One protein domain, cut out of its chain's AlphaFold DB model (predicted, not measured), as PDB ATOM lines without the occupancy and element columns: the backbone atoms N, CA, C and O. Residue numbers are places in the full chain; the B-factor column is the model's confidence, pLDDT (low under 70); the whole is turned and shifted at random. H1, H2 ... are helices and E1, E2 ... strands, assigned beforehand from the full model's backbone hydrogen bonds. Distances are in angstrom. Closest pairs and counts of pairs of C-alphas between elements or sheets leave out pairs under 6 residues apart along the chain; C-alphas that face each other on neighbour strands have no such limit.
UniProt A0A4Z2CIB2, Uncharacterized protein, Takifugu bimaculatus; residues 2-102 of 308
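This is residues 2 to 102 of the 308 residues of an uncharacterized protein of Takifugu bimaculatus (UniProt A0A4Z2CIB2). Little of this domain is regular: it is a small twisted sheet of four strands, with much of a long loop, residues 25 to 56, reaching out past one end and the short helix H1 at the other. The printed part has 101 residues, running E1, E2, E3, E4, H1; the sheet's order is E2, E1, E3, E4, antiparallel. It is mostly strand, with 32 residues in named elements, and compact: radius of gyration of the C-alphas 13.4 A, spans 37 by 27 by 22 A.

Inner strands E1, residues 7 to 13, and E3, residues 57 to 63, are antiparallel at 161 degrees, with N 10 and O 60 within hydrogen-bond range at 2.8 A. Edge strand E2, residues 19 to 24, forms a hairpin with E1, N 11 and O 21 at 2.8 A. Edge strand E4, residues 80 to 85, forms one with E3, N 61 and O 82 at 2.8 A. The sheet is twisted, up to 4.3 A off its best plane. H1, residues 90 to 95, only grazes it with residues 92 to 93; every O i to N i+4 pair in H1 is within hydrogen-bond range.

E1 begins at C-alpha 7 (53.227, 87.293, 45.871) and spans 19.9 A, E2 13.2 A, E3 19.8 A, E4 13.3 A; H1, 8.5 A, ends at C-alpha 95 (35.745, 80.700, 52.916).

The C-alphas farthest apart, Gln 31 and Gln 91, are 38.6 A apart. The printed part has no cut; links E2 to E3 and E3 to E4 are long. pLDDT is under 70 at residues 65 to 68, 70 to 74 and 98 to 102.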
ATOM      1  N   THR A   2      62.420  84.421  37.461       88.56
ATOM      2  CA  THR A   2      61.069  84.962  37.680       88.56
ATOM      3  C   THR A   2      61.023  85.679  39.024       88.56
ATOM      4  O   THR A   2      61.358  85.088  40.046       88.56
ATOM      5  N   ARG A   3      60.635  86.960  39.046       91.06
ATOM      6  CA  ARG A   3      60.543  87.741  40.293       91.06
ATOM      7  C   ARG A   3      59.294  87.358  41.081       91.06
ATOM      8  O   ARG A   3      58.205  87.342  40.520       91.06
ATOM      9  N   LEU A   4      59.453  87.149  42.388       92.12
ATOM     10  CA  LEU A   4      58.353  86.803  43.300       92.12
ATOM     11  C   LEU A   4      57.650  88.020  43.915       92.12
ATOM     12  O   LEU A   4      56.728  87.886  44.718       92.12
ATOM     13  N   ARG A   5      58.067  89.230  43.526       88.56
ATOM     14  CA  ARG A   5      57.544  90.487  44.068       88.56
ATOM     15  C   ARG A   5      56.020  90.561  43.931       88.56
ATOM     16  O   ARG A   5      55.481  90.430  42.837       88.56
ATOM     17  N   GLY A   6      55.356  90.857  45.047       88.56
ATOM     18  CA  GLY A   6      53.900  91.003  45.119       88.56
ATOM     19  C   GLY A   6      53.153  89.694  45.374       88.56
ATOM     20  O   GLY A   6      51.943  89.741  45.562       88.56
ATOM     21  N   LEU A   7      53.831  88.544  45.421       91.88
ATOM     22  CA  LEU A   7      53.227  87.293  45.871       91.88
ATOM     23  C   LEU A   7      53.322  87.162  47.392       91.88
ATOM     24  O   LEU A   7      54.336  87.502  48.001       91.88
ATOM     25  N   VAL A   8      52.258  86.642  47.996       91.56
ATOM     26  CA  VAL A   8      52.178  86.315  49.419       91.56
ATOM     27  C   VAL A   8      51.692  84.877  49.551       91.56
ATOM     28  O   VAL A   8      50.726  84.478  48.896       91.56
ATOM     29  N   LEU A   9      52.386  84.107  50.386       91.88
ATOM     30  CA  LEU A   9      51.943  82.798  50.841       91.88
ATOM     31  C   LEU A   9      51.153  82.976  52.138       91.88
ATOM     32  O   LEU A   9      51.696  83.403  53.155       91.88
ATOM     33  N   THR A  10      49.875  82.642  52.089       89.81
ATOM     34  CA  THR A  10      48.934  82.779  53.195       89.81
ATOM     35  C   THR A  10      48.570  81.388  53.707       89.81
ATOM     36  O   THR A  10      48.189  80.520  52.925       89.81
ATOM     37  N   VAL A  11      48.676  81.163  55.014       89.88
ATOM     38  CA  VAL A  11      48.348  79.894  55.673       89.88
ATOM     39  C   VAL A  11      47.183  80.109  56.626       89.88
ATOM     40  O   VAL A  11      47.168  81.071  57.395       89.88
ATOM     41  N   TYR A  12      46.220  79.200  56.573       88.06
ATOM     42  CA  TYR A  12      45.042  79.146  57.427       88.06
ATOM     43  C   TYR A  12      45.126  77.906  58.305       88.06
ATOM     44  O   TYR A  12      45.535  76.844  57.836       88.06
ATOM     45  N   ASP A  13      44.708  78.048  59.552       88.06
ATOM     46  CA  ASP A  13      44.545  76.954  60.503       88.06
ATOM     47  C   ASP A  13      43.055  76.607  60.579       88.06
ATOM     48  O   ASP A  13      42.211  77.500  60.542       88.06
ATOM     49  N   GLN A  14      42.716  75.323  60.650       86.62
ATOM     50  CA  GLN A  14      41.321  74.904  60.784       86.62
ATOM     51  C   GLN A  14      40.688  75.316  62.126       86.62
ATOM     52  O   GLN A  14      39.463  75.356  62.219       86.62
ATOM     53  N   GLU A  15      41.500  75.554  63.164       85.31
ATOM     54  CA  GLU A  15      41.040  75.858  64.529       85.31
ATOM     55  C   GLU A  15      40.953  77.362  64.807       85.31
ATOM     56  O   GLU A  15      40.323  77.783  65.779       85.31
ATOM     57  N   ARG A  16      41.584  78.189  63.968       81.00
ATOM     58  CA  ARG A  16      41.646  79.642  64.154       81.00
ATOM     59  C   ARG A  16      40.906  80.352  63.037       81.00
ATOM     60  O   ARG A  16      40.955  79.955  61.878       81.00
ATOM     61  N   SER A  17      40.243  81.449  63.380       73.44
ATOM     62  CA  SER A  17      39.636  82.311  62.376       73.44
ATOM     63  C   SER A  17      40.710  83.116  61.642       73.44
ATOM     64  O   SER A  17      41.575  83.750  62.247       73.44
ATOM     65  N   GLY A  18      40.628  83.115  60.312       73.62
ATOM     66  CA  GLY A  18      41.503  83.906  59.455       73.62
ATOM     67  C   GLY A  18      42.894  83.306  59.238       73.62
ATOM     68  O   GLY A  18      43.140  82.113  59.403       73.62
ATOM     69  N   THR A  19      43.800  84.158  58.772       79.44
ATOM     70  CA  THR A  19      45.162  83.780  58.397       79.44
ATOM     71  C   THR A  19      46.064  83.684  59.624       79.44
ATOM     72  O   THR A  19      46.164  84.639  60.391       79.44
ATOM     73  N   VAL A  20      46.793  82.576  59.760       85.81
ATOM     74  CA  VAL A  20      47.813  82.400  60.806       85.81
ATOM     75  C   VAL A  20      49.207  82.827  60.355       85.81
ATOM     76  O   VAL A  20      49.987  83.317  61.165       85.81
ATOM     77  N   ILE A  21      49.524  82.688  59.066       88.31
ATOM     78  CA  ILE A  21      50.801  83.130  58.489       88.31
ATOM     79  C   ILE A  21      50.514  83.869  57.187       88.31
ATOM     80  O   ILE A  21      49.859  83.322  56.307       88.31
ATOM     81  N   ALA A  22      51.036  85.084  57.041       88.81
ATOM     82  CA  ALA A  22      51.074  85.801  55.770       88.81
ATOM     83  C   ALA A  22      52.533  86.138  55.454       88.81
ATOM     84  O   ALA A  22      53.108  87.042  56.058       88.81
ATOM     85  N   LEU A  23      53.136  85.392  54.530       90.94
ATOM     86  CA  LEU A  23      54.552  85.485  54.192       90.94
ATOM     87  C   LEU A  23      54.730  86.108  52.800       90.94
ATOM     88  O   LEU A  23      54.508  85.431  51.793       90.94
ATOM     89  N   PRO A  24      55.136  87.387  52.705       92.00
ATOM     90  CA  PRO A  24      55.522  87.983  51.434       92.00
ATOM     91  C   PRO A  24      56.741  87.260  50.868       92.00
ATOM     92  O   PRO A  24      57.765  87.134  51.543       92.00
ATOM     93  N   LEU A  25      56.620  86.791  49.629       93.00
ATOM     94  CA  LEU A  25      57.706  86.099  48.953       93.00
ATOM     95  C   LEU A  25      58.757  87.108  48.484       93.00
ATOM     96  O   LEU A  25      58.433  88.204  48.013       93.00
ATOM     97  N   THR A  26      60.025  86.733  48.617       92.81
ATOM     98  CA  THR A  26      61.170  87.587  48.276       92.81
ATOM     99  C   THR A  26      62.060  86.923  47.226       92.81
ATOM    100  O   THR A  26      61.873  85.766  46.872       92.81
ATOM    101  N   GLY A  27      62.994  87.674  46.640       93.06
ATOM    102  CA  GLY A  27      63.932  87.117  45.663       93.06
ATOM    103  C   GLY A  27      63.299  86.682  44.332       93.06
ATOM    104  O   GLY A  27      62.380  87.321  43.795       93.06
ATOM    105  N   THR A  28      63.868  85.625  43.752       93.00
ATOM    106  CA  THR A  28      63.552  85.133  42.406       93.00
ATOM    107  C   THR A  28      63.599  83.617  42.347       93.00
ATOM    108  O   THR A  28      64.445  83.013  42.994       93.00
ATOM    109  N   ILE A  29      62.778  83.034  41.479       92.50
ATOM    110  CA  ILE A  29      62.923  81.639  41.063       92.50
ATOM    111  C   ILE A  29      64.027  81.559  39.999       92.50
ATOM    112  O   ILE A  29      64.047  82.363  39.050       92.50
ATOM    113  N   ASP A  30      64.942  80.612  40.189       86.56
ATOM    114  CA  ASP A  30      66.044  80.291  39.283       86.56
ATOM    115  C   ASP A  30      65.559  79.549  38.016       86.56
ATOM    116  O   ASP A  30      64.395  79.657  37.621       86.56
ATOM    117  N   GLN A  31      66.473  78.899  37.292       88.69
ATOM    118  CA  GLN A  31      66.136  78.153  36.073       88.69
ATOM    119  C   GLN A  31      65.496  76.793  36.370       88.69
ATOM    120  O   GLN A  31      64.748  76.297  35.531       88.69
ATOM    121  N   ASP A  32      65.741  76.234  37.556       87.56
ATOM    122  CA  ASP A  32      65.210  74.936  37.969       87.56
ATOM    123  C   ASP A  32      63.743  75.044  38.403       87.56
ATOM    124  O   ASP A  32      63.023  74.049  38.463       87.56
ATOM    125  N   GLY A  33      63.259  76.264  38.657       90.56
ATOM    126  CA  GLY A  33      61.840  76.526  38.874       90.56
ATOM    127  C   GLY A  33      61.378  76.321  40.318       90.56
ATOM    128  O   GLY A  33      60.180  76.421  40.586       90.56
ATOM    129  N   PHE A  34      62.298  76.055  41.252       91.88
ATOM    130  CA  PHE A  34      61.979  75.770  42.651       91.88
ATOM    131  C   PHE A  34      62.112  77.006  43.547       91.88
ATOM    132  O   PHE A  34      62.964  77.866  43.338       91.88
ATOM    133  N   TYR A  35      61.263  77.073  44.574       93.94
ATOM    134  CA  TYR A  35      61.379  78.033  45.671       93.94
ATOM    135  C   TYR A  35      61.020  77.335  46.981       93.94
ATOM    136  O   TYR A  35      59.887  76.885  47.161       93.94
ATOM    137  N   VAL A  36      61.995  77.196  47.874       93.31
ATOM    138  CA  VAL A  36      61.873  76.425  49.112       93.31
ATOM    139  C   VAL A  36      61.707  77.366  50.294       93.31
ATOM    140  O   VAL A  36      62.581  78.182  50.579       93.31
ATOM    141  N   ILE A  37      60.595  77.207  51.011       92.75
ATOM    142  CA  ILE A  37      60.313  77.938  52.246       92.75
ATOM    143  C   ILE A  37      60.376  76.957  53.409       92.75
ATOM    144  O   ILE A  37      59.678  75.943  53.406       92.75
ATOM    145  N   GLY A  38      61.209  77.242  54.403       89.81
ATOM    146  CA  GLY A  38      61.358  76.358  55.550       89.81
ATOM    147  C   GLY A  38      62.504  76.738  56.467       89.81
ATOM    148  O   GLY A  38      63.449  77.410  56.067       89.81
ATOM    149  N   ASN A  39      62.443  76.242  57.699       88.00
ATOM    150  CA  ASN A  39      63.520  76.393  58.677       88.00
ATOM    151  C   ASN A  39      64.523  75.245  58.502       88.00
ATOM    152  O   ASN A  39      64.743  74.442  59.404       88.00
ATOM    153  N   VAL A  40      65.063  75.129  57.287       84.69
ATOM    154  CA  VAL A  40      65.998  74.078  56.874       84.69
ATOM    155  C   VAL A  40      67.178  74.692  56.132       84.69
ATOM    156  O   VAL A  40      67.056  75.726  55.473       84.69
ATOM    157  N   THR A  41      68.336  74.045  56.213       86.69
ATOM    158  CA  THR A  41      69.524  74.457  55.460       86.69
ATOM    159  C   THR A  41      69.249  74.410  53.958       86.69
ATOM    160  O   THR A  41      68.813  73.383  53.439       86.69
ATOM    161  N   GLY A  42      69.534  75.509  53.256       86.12
ATOM    162  CA  GLY A  42      69.342  75.608  51.806       86.12
ATOM    163  C   GLY A  42      67.940  76.038  51.359       86.12
ATOM    164  O   GLY A  42      67.664  75.972  50.159       86.12
ATOM    165  N   ALA A  43      67.068  76.477  52.276       92.19
ATOM    166  CA  ALA A  43      65.830  77.176  51.927       92.19
ATOM    167  C   ALA A  43      66.117  78.575  51.348       92.19
ATOM    168  O   ALA A  43      67.088  79.224  51.732       92.19
ATOM    169  N   ASP A  44      65.261  79.039  50.438       94.06
ATOM    170  CA  ASP A  44      65.331  80.387  49.858       94.06
ATOM    171  C   ASP A  44      64.769  81.446  50.820       94.06
ATOM    172  O   ASP A  44      65.181  82.604  50.800       94.06
ATOM    173  N   GLN A  45      63.834  81.043  51.683       93.81
ATOM    174  CA  GLN A  45      63.243  81.886  52.716       93.81
ATOM    175  C   GLN A  45      62.825  81.034  53.919       93.81
ATOM    176  O   GLN A  45      62.378  79.900  53.771       93.81
ATOM    177  N   THR A  46      62.950  81.571  55.127       91.75
ATOM    178  CA  THR A  46      62.512  80.885  56.348       91.75
ATOM    179  C   THR A  46      61.037  81.160  56.640       91.75
ATOM    180  O   THR A  46      60.498  82.208  56.268       91.75
ATOM    181  N   PHE A  47      60.368  80.220  57.314       88.19
ATOM    182  CA  PHE A  47      59.061  80.503  57.907       88.19
ATOM    183  C   PHE A  47      59.256  81.353  59.176       88.19
ATOM    184  O   PHE A  47      60.303  81.258  59.822       88.19
ATOM    185  N   PRO A  48      58.269  82.181  59.562       86.25
ATOM    186  CA  PRO A  48      58.306  82.836  60.862       86.25
ATOM    187  C   PRO A  48      58.307  81.779  61.976       86.25
ATOM    188  O   PRO A  48      57.655  80.744  61.854       86.25
ATOM    189  N   GLU A  49      59.039  82.038  63.063       78.69
ATOM    190  CA  GLU A  49      59.170  81.099  64.191       78.69
ATOM    191  C   GLU A  49      57.826  80.823  64.880       78.69
ATOM    192  O   GLU A  49      57.586  79.724  65.378       78.69
ATOM    193  N   THR A  50      56.923  81.805  64.864       77.38
ATOM    194  CA  THR A  50      55.573  81.693  65.417       77.38
ATOM    195  C   THR A  50      54.564  82.455  64.554       77.38
ATOM    196  O   THR A  50      54.823  83.622  64.244       77.38
ATOM    197  N   PRO A  51      53.393  81.872  64.227       78.81
ATOM    198  CA  PRO A  51      52.954  80.505  64.536       78.81
ATOM    199  C   PRO A  51      53.547  79.450  63.582       78.81
ATOM    200  O   PRO A  51      53.931  79.764  62.459       78.81
ATOM    201  N   ALA A  52      53.594  78.190  64.028       80.88
ATOM    202  CA  ALA A  52      53.986  77.056  63.188       80.88
ATOM    203  C   ALA A  52      52.945  76.775  62.088       80.88
ATOM    204  O   ALA A  52      51.769  77.119  62.225       80.88
ATOM    205  N   VAL A  53      53.372  76.114  61.007       82.69
ATOM    206  CA  VAL A  53      52.460  75.640  59.956       82.69
ATOM    207  C   VAL A  53      51.515  74.586  60.560       82.69
ATOM    208  O   VAL A  53      52.000  73.630  61.169       82.69
ATOM    209  N   PRO A  54      50.185  74.741  60.426       86.25
ATOM    210  CA  PRO A  54      49.224  73.843  61.050       86.25
ATOM    211  C   PRO A  54      49.228  72.461  60.387       86.25
ATOM    212  O   PRO A  54      49.511  72.329  59.197       86.25
ATOM    213  N   VAL A  55      48.858  71.428  61.154       82.44
ATOM    214  CA  VAL A  55      48.734  70.040  60.659       82.44
ATOM    215  C   VAL A  55      47.538  69.880  59.718       82.44
ATOM    216  O   VAL A  55      47.574  69.066  58.798       82.44
ATOM    217  N   ARG A  56      46.483  70.673  59.929       86.44
ATOM    218  CA  ARG A  56      45.293  70.742  59.077       86.44
ATOM    219  C   ARG A  56      44.902  72.193  58.855       86.44
ATOM    220  O   ARG A  56      44.845  72.976  59.800       86.44
ATOM    221  N   GLY A  57      44.603  72.550  57.615       89.12
ATOM    222  CA  GLY A  57      44.302  73.932  57.276       89.12
ATOM    223  C   GLY A  57      44.255  74.168  55.778       89.12
ATOM    224  O   GLY A  57      43.802  73.312  55.017       89.12
ATOM    225  N   ALA A  58      44.725  75.336  55.352       88.44
ATOM    226  CA  ALA A  58      44.866  75.662  53.941       88.44
ATOM    227  C   ALA A  58      46.107  76.513  53.677       88.44
ATOM    228  O   ALA A  58      46.519  77.313  54.512       88.44
ATOM    229  N   VAL A  59      46.676  76.367  52.485       89.75
ATOM    230  CA  VAL A  59      47.736  77.228  51.960       89.75
ATOM    231  C   VAL A  59      47.222  77.897  50.694       89.75
ATOM    232  O   VAL A  59      46.663  77.244  49.814       89.75
ATOM    233  N   VAL A  60      47.412  79.205  50.594       89.25
ATOM    234  CA  VAL A  60      46.982  80.019  49.463       89.25
ATOM    235  C   VAL A  60      48.161  80.838  48.967       89.25
ATOM    236  O   VAL A  60      48.787  81.569  49.728       89.25
ATOM    237  N   LEU A  61      48.435  80.749  47.671       90.38
ATOM    238  CA  LEU A  61      49.318  81.675  46.981       90.38
ATOM    239  C   LEU A  61      48.460  82.759  46.340       90.38
ATOM    240  O   LEU A  61      47.611  82.470  45.490       90.38
ATOM    241  N   CYS A  62      48.684  84.012  46.707       88.12
ATOM    242  CA  CYS A  62      47.913  85.125  46.177       88.12
ATOM    243  C   CYS A  62      48.795  86.323  45.837       88.12
ATOM    244  O   CYS A  62      49.938  86.442  46.279       88.12
ATOM    245  N   TYR A  63      48.270  87.186  44.971       87.44
ATOM    246  CA  TYR A  63      48.908  88.436  44.599       87.44
ATOM    247  C   TYR A  63      48.365  89.559  45.481       87.44
ATOM    248  O   TYR A  63      47.162  89.823  45.507       87.44
ATOM    249  N   ASP A  64      49.262  90.208  46.208       77.31
ATOM    250  CA  ASP A  64      48.947  91.153  47.266       77.31
ATOM    251  C   ASP A  64      48.857  92.584  46.737       77.31
ATOM    252  O   ASP A  64      49.705  93.444  46.987       77.31
ATOM    253  N   LEU A  65      47.806  92.834  45.961       66.06
ATOM    254  CA  LEU A  65      47.370  94.190  45.655       66.06
ATOM    255  C   LEU A  65      46.550  94.681  46.851       66.06
ATOM    256  O   LEU A  65      45.519  94.097  47.168       66.06
ATOM    257  N   PHE A  66      47.009  95.747  47.508       64.50
ATOM    258  CA  PHE A  66      46.301  96.411  48.614       64.50
ATOM    259  C   PHE A  66      46.161  95.601  49.911       64.50
ATOM    260  O   PHE A  66      45.160  95.739  50.610       64.50
ATOM    261  N   SER A  67      47.146  94.776  50.282       69.88
ATOM    262  CA  SER A  67      47.148  94.015  51.549       69.88
ATOM    263  C   SER A  67      45.997  93.004  51.715       69.88
ATOM    264  O   SER A  67      45.789  92.487  52.810       69.88
ATOM    265  N   VAL A  68      45.266  92.666  50.642       68.75
ATOM    266  CA  VAL A  68      44.112  91.740  50.672       68.75
ATOM    267  C   VAL A  68      44.515  90.358  51.186       68.75
ATOM    268  O   VAL A  68      43.803  89.755  51.980       68.75
ATOM    269  N   CYS A  69      45.699  89.882  50.803       72.69
ATOM    270  CA  CYS A  69      46.239  88.600  51.261       72.69
ATOM    271  C   CYS A  69      46.604  88.580  52.753       72.69
ATOM    272  O   CYS A  69      46.768  87.507  53.331       72.69
ATOM    273  N   ARG A  70      46.785  89.765  53.353       63.75
ATOM    274  CA  ARG A  70      47.255  89.956  54.734       63.75
ATOM    275  C   ARG A  70      46.137  90.356  55.692       63.75
ATOM    276  O   ARG A  70      46.294  90.193  56.893       63.75
ATOM    277  N   ALA A  71      45.029  90.882  55.174       60.50
ATOM    278  CA  ALA A  71      43.967  91.490  55.970       60.50
ATOM    279  C   ALA A  71      42.910  90.495  56.490       60.50
ATOM    280  O   ALA A  71      41.951  90.920  57.127       60.50
ATOM    281  N   GLY A  72      43.032  89.193  56.194       57.72
ATOM    282  CA  GLY A  72      42.007  88.199  56.549       57.72
ATOM    283  C   GLY A  72      40.641  88.470  55.901       57.72
ATOM    284  O   GLY A  72      39.626  87.946  56.350       57.72
ATOM    285  N   THR A  73      40.606  89.313  54.866       61.69
ATOM    286  CA  THR A  73      39.398  89.664  54.121       61.69
ATOM    287  C   THR A  73      39.034  88.554  53.138       61.69
ATOM    288  O   THR A  73      39.856  87.697  52.806       61.69
ATOM    289  N   ALA A  74      37.781  88.554  52.672       65.44
ATOM    290  CA  ALA A  74      37.303  87.569  51.708       65.44
ATOM    291  C   ALA A  74      38.188  87.578  50.449       65.44
ATOM    292  O   ALA A  74      38.233  88.559  49.700       65.44
ATOM    293  N   LEU A  75      38.909  86.478  50.228       72.31
ATOM    294  CA  LEU A  75      39.753  86.313  49.056       72.31
ATOM    295  C   LEU A  75      38.877  86.224  47.806       72.31
ATOM    296  O   LEU A  75      37.893  85.490  47.761       72.31
ATOM    297  N   THR A  76      39.259  86.951  46.762       70.94
ATOM    298  CA  THR A  76      38.555  86.925  45.479       70.94
ATOM    299  C   THR A  76      39.316  86.067  44.472       70.94
ATOM    300  O   THR A  76      40.532  85.888  44.553       70.94
ATOM    301  N   ASN A  77      38.612  85.550  43.462       71.50
ATOM    302  CA  ASN A  77      39.223  84.756  42.385       71.50
ATOM    303  C   ASN A  77      40.337  85.501  41.618       71.50
ATOM    304  O   ASN A  77      41.164  84.861  40.965       71.50
ATOM    305  N   SER A  78      40.353  86.838  41.658       71.94
ATOM    306  CA  SER A  78      41.357  87.671  40.991       71.94
ATOM    307  C   SER A  78      42.666  87.777  41.776       71.94
ATOM    308  O   SER A  78      43.725  87.873  41.151       71.94
ATOM    309  N   SER A  79      42.627  87.715  43.114       80.25
ATOM    310  CA  SER A  79      43.829  87.762  43.955       80.25
ATOM    311  C   SER A  79      44.482  86.388  44.120       80.25
ATOM    312  O   SER A  79      45.708  86.299  44.165       80.25
ATOM    313  N   VAL A  80      43.700  85.304  44.148       85.06
ATOM    314  CA  VAL A  80      44.217  83.937  44.338       85.06
ATOM    315  C   VAL A  80      44.873  83.395  43.068       85.06
ATOM    316  O   VAL A  80      44.274  83.356  41.991       85.06
ATOM    317  N   ARG A  81      46.116  82.927  43.182       86.94
ATOM    318  CA  ARG A  81      46.859  82.254  42.104       86.94
ATOM    319  C   ARG A  81      46.722  80.742  42.187       86.94
ATOM    320  O   ARG A  81      46.495  80.102  41.156       86.94
ATOM    321  N   ASP A  82      46.814  80.212  43.396       87.44
ATOM    322  CA  ASP A  82      46.701  78.789  43.686       87.44
ATOM    323  C   ASP A  82      46.266  78.592  45.139       87.44
ATOM    324  O   ASP A  82      46.548  79.440  45.991       87.44
ATOM    325  N   SER A  83      45.590  77.487  45.426       86.88
ATOM    326  CA  SER A  83      45.256  77.113  46.796       86.88
ATOM    327  C   SER A  83      45.230  75.600  46.997       86.88
ATOM    328  O   SER A  83      44.992  74.809  46.083       86.88
ATOM    329  N   LEU A  84      45.491  75.199  48.234       87.94
ATOM    330  CA  LEU A  84      45.440  73.827  48.709       87.94
ATOM    331  C   LEU A  84      44.728  73.827  50.057       87.94
ATOM    332  O   LEU A  84      45.150  74.539  50.964       87.94
ATOM    333  N   VAL A  85      43.684  73.015  50.199       87.94
ATOM    334  CA  VAL A  85      43.007  72.812  51.485       87.94
ATOM    335  C   VAL A  85      43.267  71.385  51.935       87.94
ATOM    336  O   VAL A  85      42.970  70.451  51.203       87.94
ATOM    337  N   PHE A  86      43.824  71.219  53.126       87.38
ATOM    338  CA  PHE A  86      44.170  69.931  53.729       87.38
ATOM    339  C   PHE A  86      43.437  69.756  55.067       87.38
ATOM    340  O   PHE A  86      44.005  69.389  56.094       87.38
ATOM    341  N   SER A  87      42.146  70.091  55.059       85.62
ATOM    342  CA  SER A  87      41.225  69.995  56.190       85.62
ATOM    343  C   SER A  87      39.825  69.637  55.691       85.62
ATOM    344  O   SER A  87      39.453  69.970  54.567       85.62
ATOM    345  N   GLU A  88      39.049  68.985  56.551       82.00
ATOM    346  CA  GLU A  88      37.634  68.647  56.337       82.00
ATOM    347  C   GLU A  88      36.680  69.726  56.874       82.00
ATOM    348  O   GLU A  88      35.458  69.595  56.775       82.00
ATOM    349  N   ASN A  89      37.225  70.809  57.438       84.00
ATOM    350  CA  ASN A  89      36.436  71.898  57.992       84.00
ATOM    351  C   ASN A  89      35.662  72.636  56.877       84.00
ATOM    352  O   ASN A  89      36.237  73.362  56.063       84.00
ATOM    353  N   GLN A  90      34.334  72.487  56.881       81.31
ATOM    354  CA  GLN A  90      33.434  73.080  55.884       81.31
ATOM    355  C   GLN A  90      33.421  74.616  55.902       81.31
ATOM    356  O   GLN A  90      33.217  75.248  54.862       81.31
ATOM    357  N   GLN A  91      33.671  75.243  57.055       81.19
ATOM    358  CA  GLN A  91      33.774  76.703  57.146       81.19
ATOM    359  C   GLN A  91      35.027  77.197  56.415       81.19
ATOM    360  O   GLN A  91      34.961  78.148  55.640       81.19
ATOM    361  N   LEU A  92      36.156  76.503  56.584       80.50
ATOM    362  CA  LEU A  92      37.382  76.826  55.860       80.50
ATOM    363  C   LEU A  92      37.212  76.605  54.349       80.50
ATOM    364  O   LEU A  92      37.576  77.474  53.557       80.50
ATOM    365  N   LEU A  93      36.594  75.489  53.950       78.88
ATOM    366  CA  LEU A  93      36.320  75.171  52.544       78.88
ATOM    367  C   LEU A  93      35.419  76.205  51.861       78.88
ATOM    368  O   LEU A  93      35.682  76.583  50.722       78.88
ATOM    369  N   SER A  94      34.385  76.689  52.552       78.94
ATOM    370  CA  SER A  94      33.473  77.713  52.022       78.94
ATOM    371  C   SER A  94      34.073  79.122  52.009       78.94
ATOM    372  O   SER A  94      33.666  79.949  51.196       78.94
ATOM    373  N   SER A  95      35.064  79.399  52.863       76.56
ATOM    374  CA  SER A  95      35.745  80.700  52.916       76.56
ATOM    375  C   SER A  95      36.749  80.937  51.778       76.56
ATOM    376  O   SER A  95      37.129  82.081  51.519       76.56
ATOM    377  N   LEU A  96      37.189  79.873  51.096       76.12
ATOM    378  CA  LEU A  96      38.229  79.935  50.071       76.12
ATOM    379  C   LEU A  96      37.648  79.771  48.660       76.12
ATOM    380  O   LEU A  96      36.729  78.978  48.455       76.12
ATOM    381  N   PRO A  97      38.196  80.463  47.641       70.69
ATOM    382  CA  PRO A  97      37.691  80.326  46.282       70.69
ATOM    383  C   PRO A  97      37.884  78.906  45.726       70.69
ATOM    384  O   PRO A  97      39.003  78.464  45.457       70.69
ATOM    385  N   THR A  98      36.771  78.211  45.489       63.19
ATOM    386  CA  THR A  98      36.707  76.803  45.047       63.19
ATOM    387  C   THR A  98      37.235  76.560  43.632       63.19
ATOM    388  O   THR A  98      37.569  75.433  43.272       63.19
ATOM    389  N   ALA A  99      37.346  77.608  42.811       56.69
ATOM    390  CA  ALA A  99      37.798  77.493  41.425       56.69
ATOM    391  C   ALA A  99      39.317  77.274  41.285       56.69
ATOM    392  O   ALA A  99      39.782  76.914  40.201       56.69
ATOM    393  N   ARG A 100      40.110  77.546  42.334       56.03
ATOM    394  CA  ARG A 100      41.584  77.571  42.244       56.03
ATOM    395  C   ARG A 100      42.323  76.662  43.221       56.03
ATOM    396  O   ARG A 100      43.534  76.532  43.076       56.03
ATOM    397  N   GLY A 101      41.601  75.977  44.100       56.69
ATOM    398  CA  GLY A 101      42.138  74.931  44.961       56.69
ATOM    399  C   GLY A 101      41.037  74.026  45.473       56.69
ATOM    400  O   GLY A 101      39.876  74.428  45.554       56.69
ATOM    401  N   ARG A 102      41.401  72.781  45.778       68.12
ATOM    402  CA  ARG A 102      40.463  71.756  46.240       68.12
ATOM    403  C   ARG A 102      40.963  71.085  47.513       68.12
ATOM    404  O   ARG A 102      42.155  71.127  47.819       68.12
TER     405      ARG A 102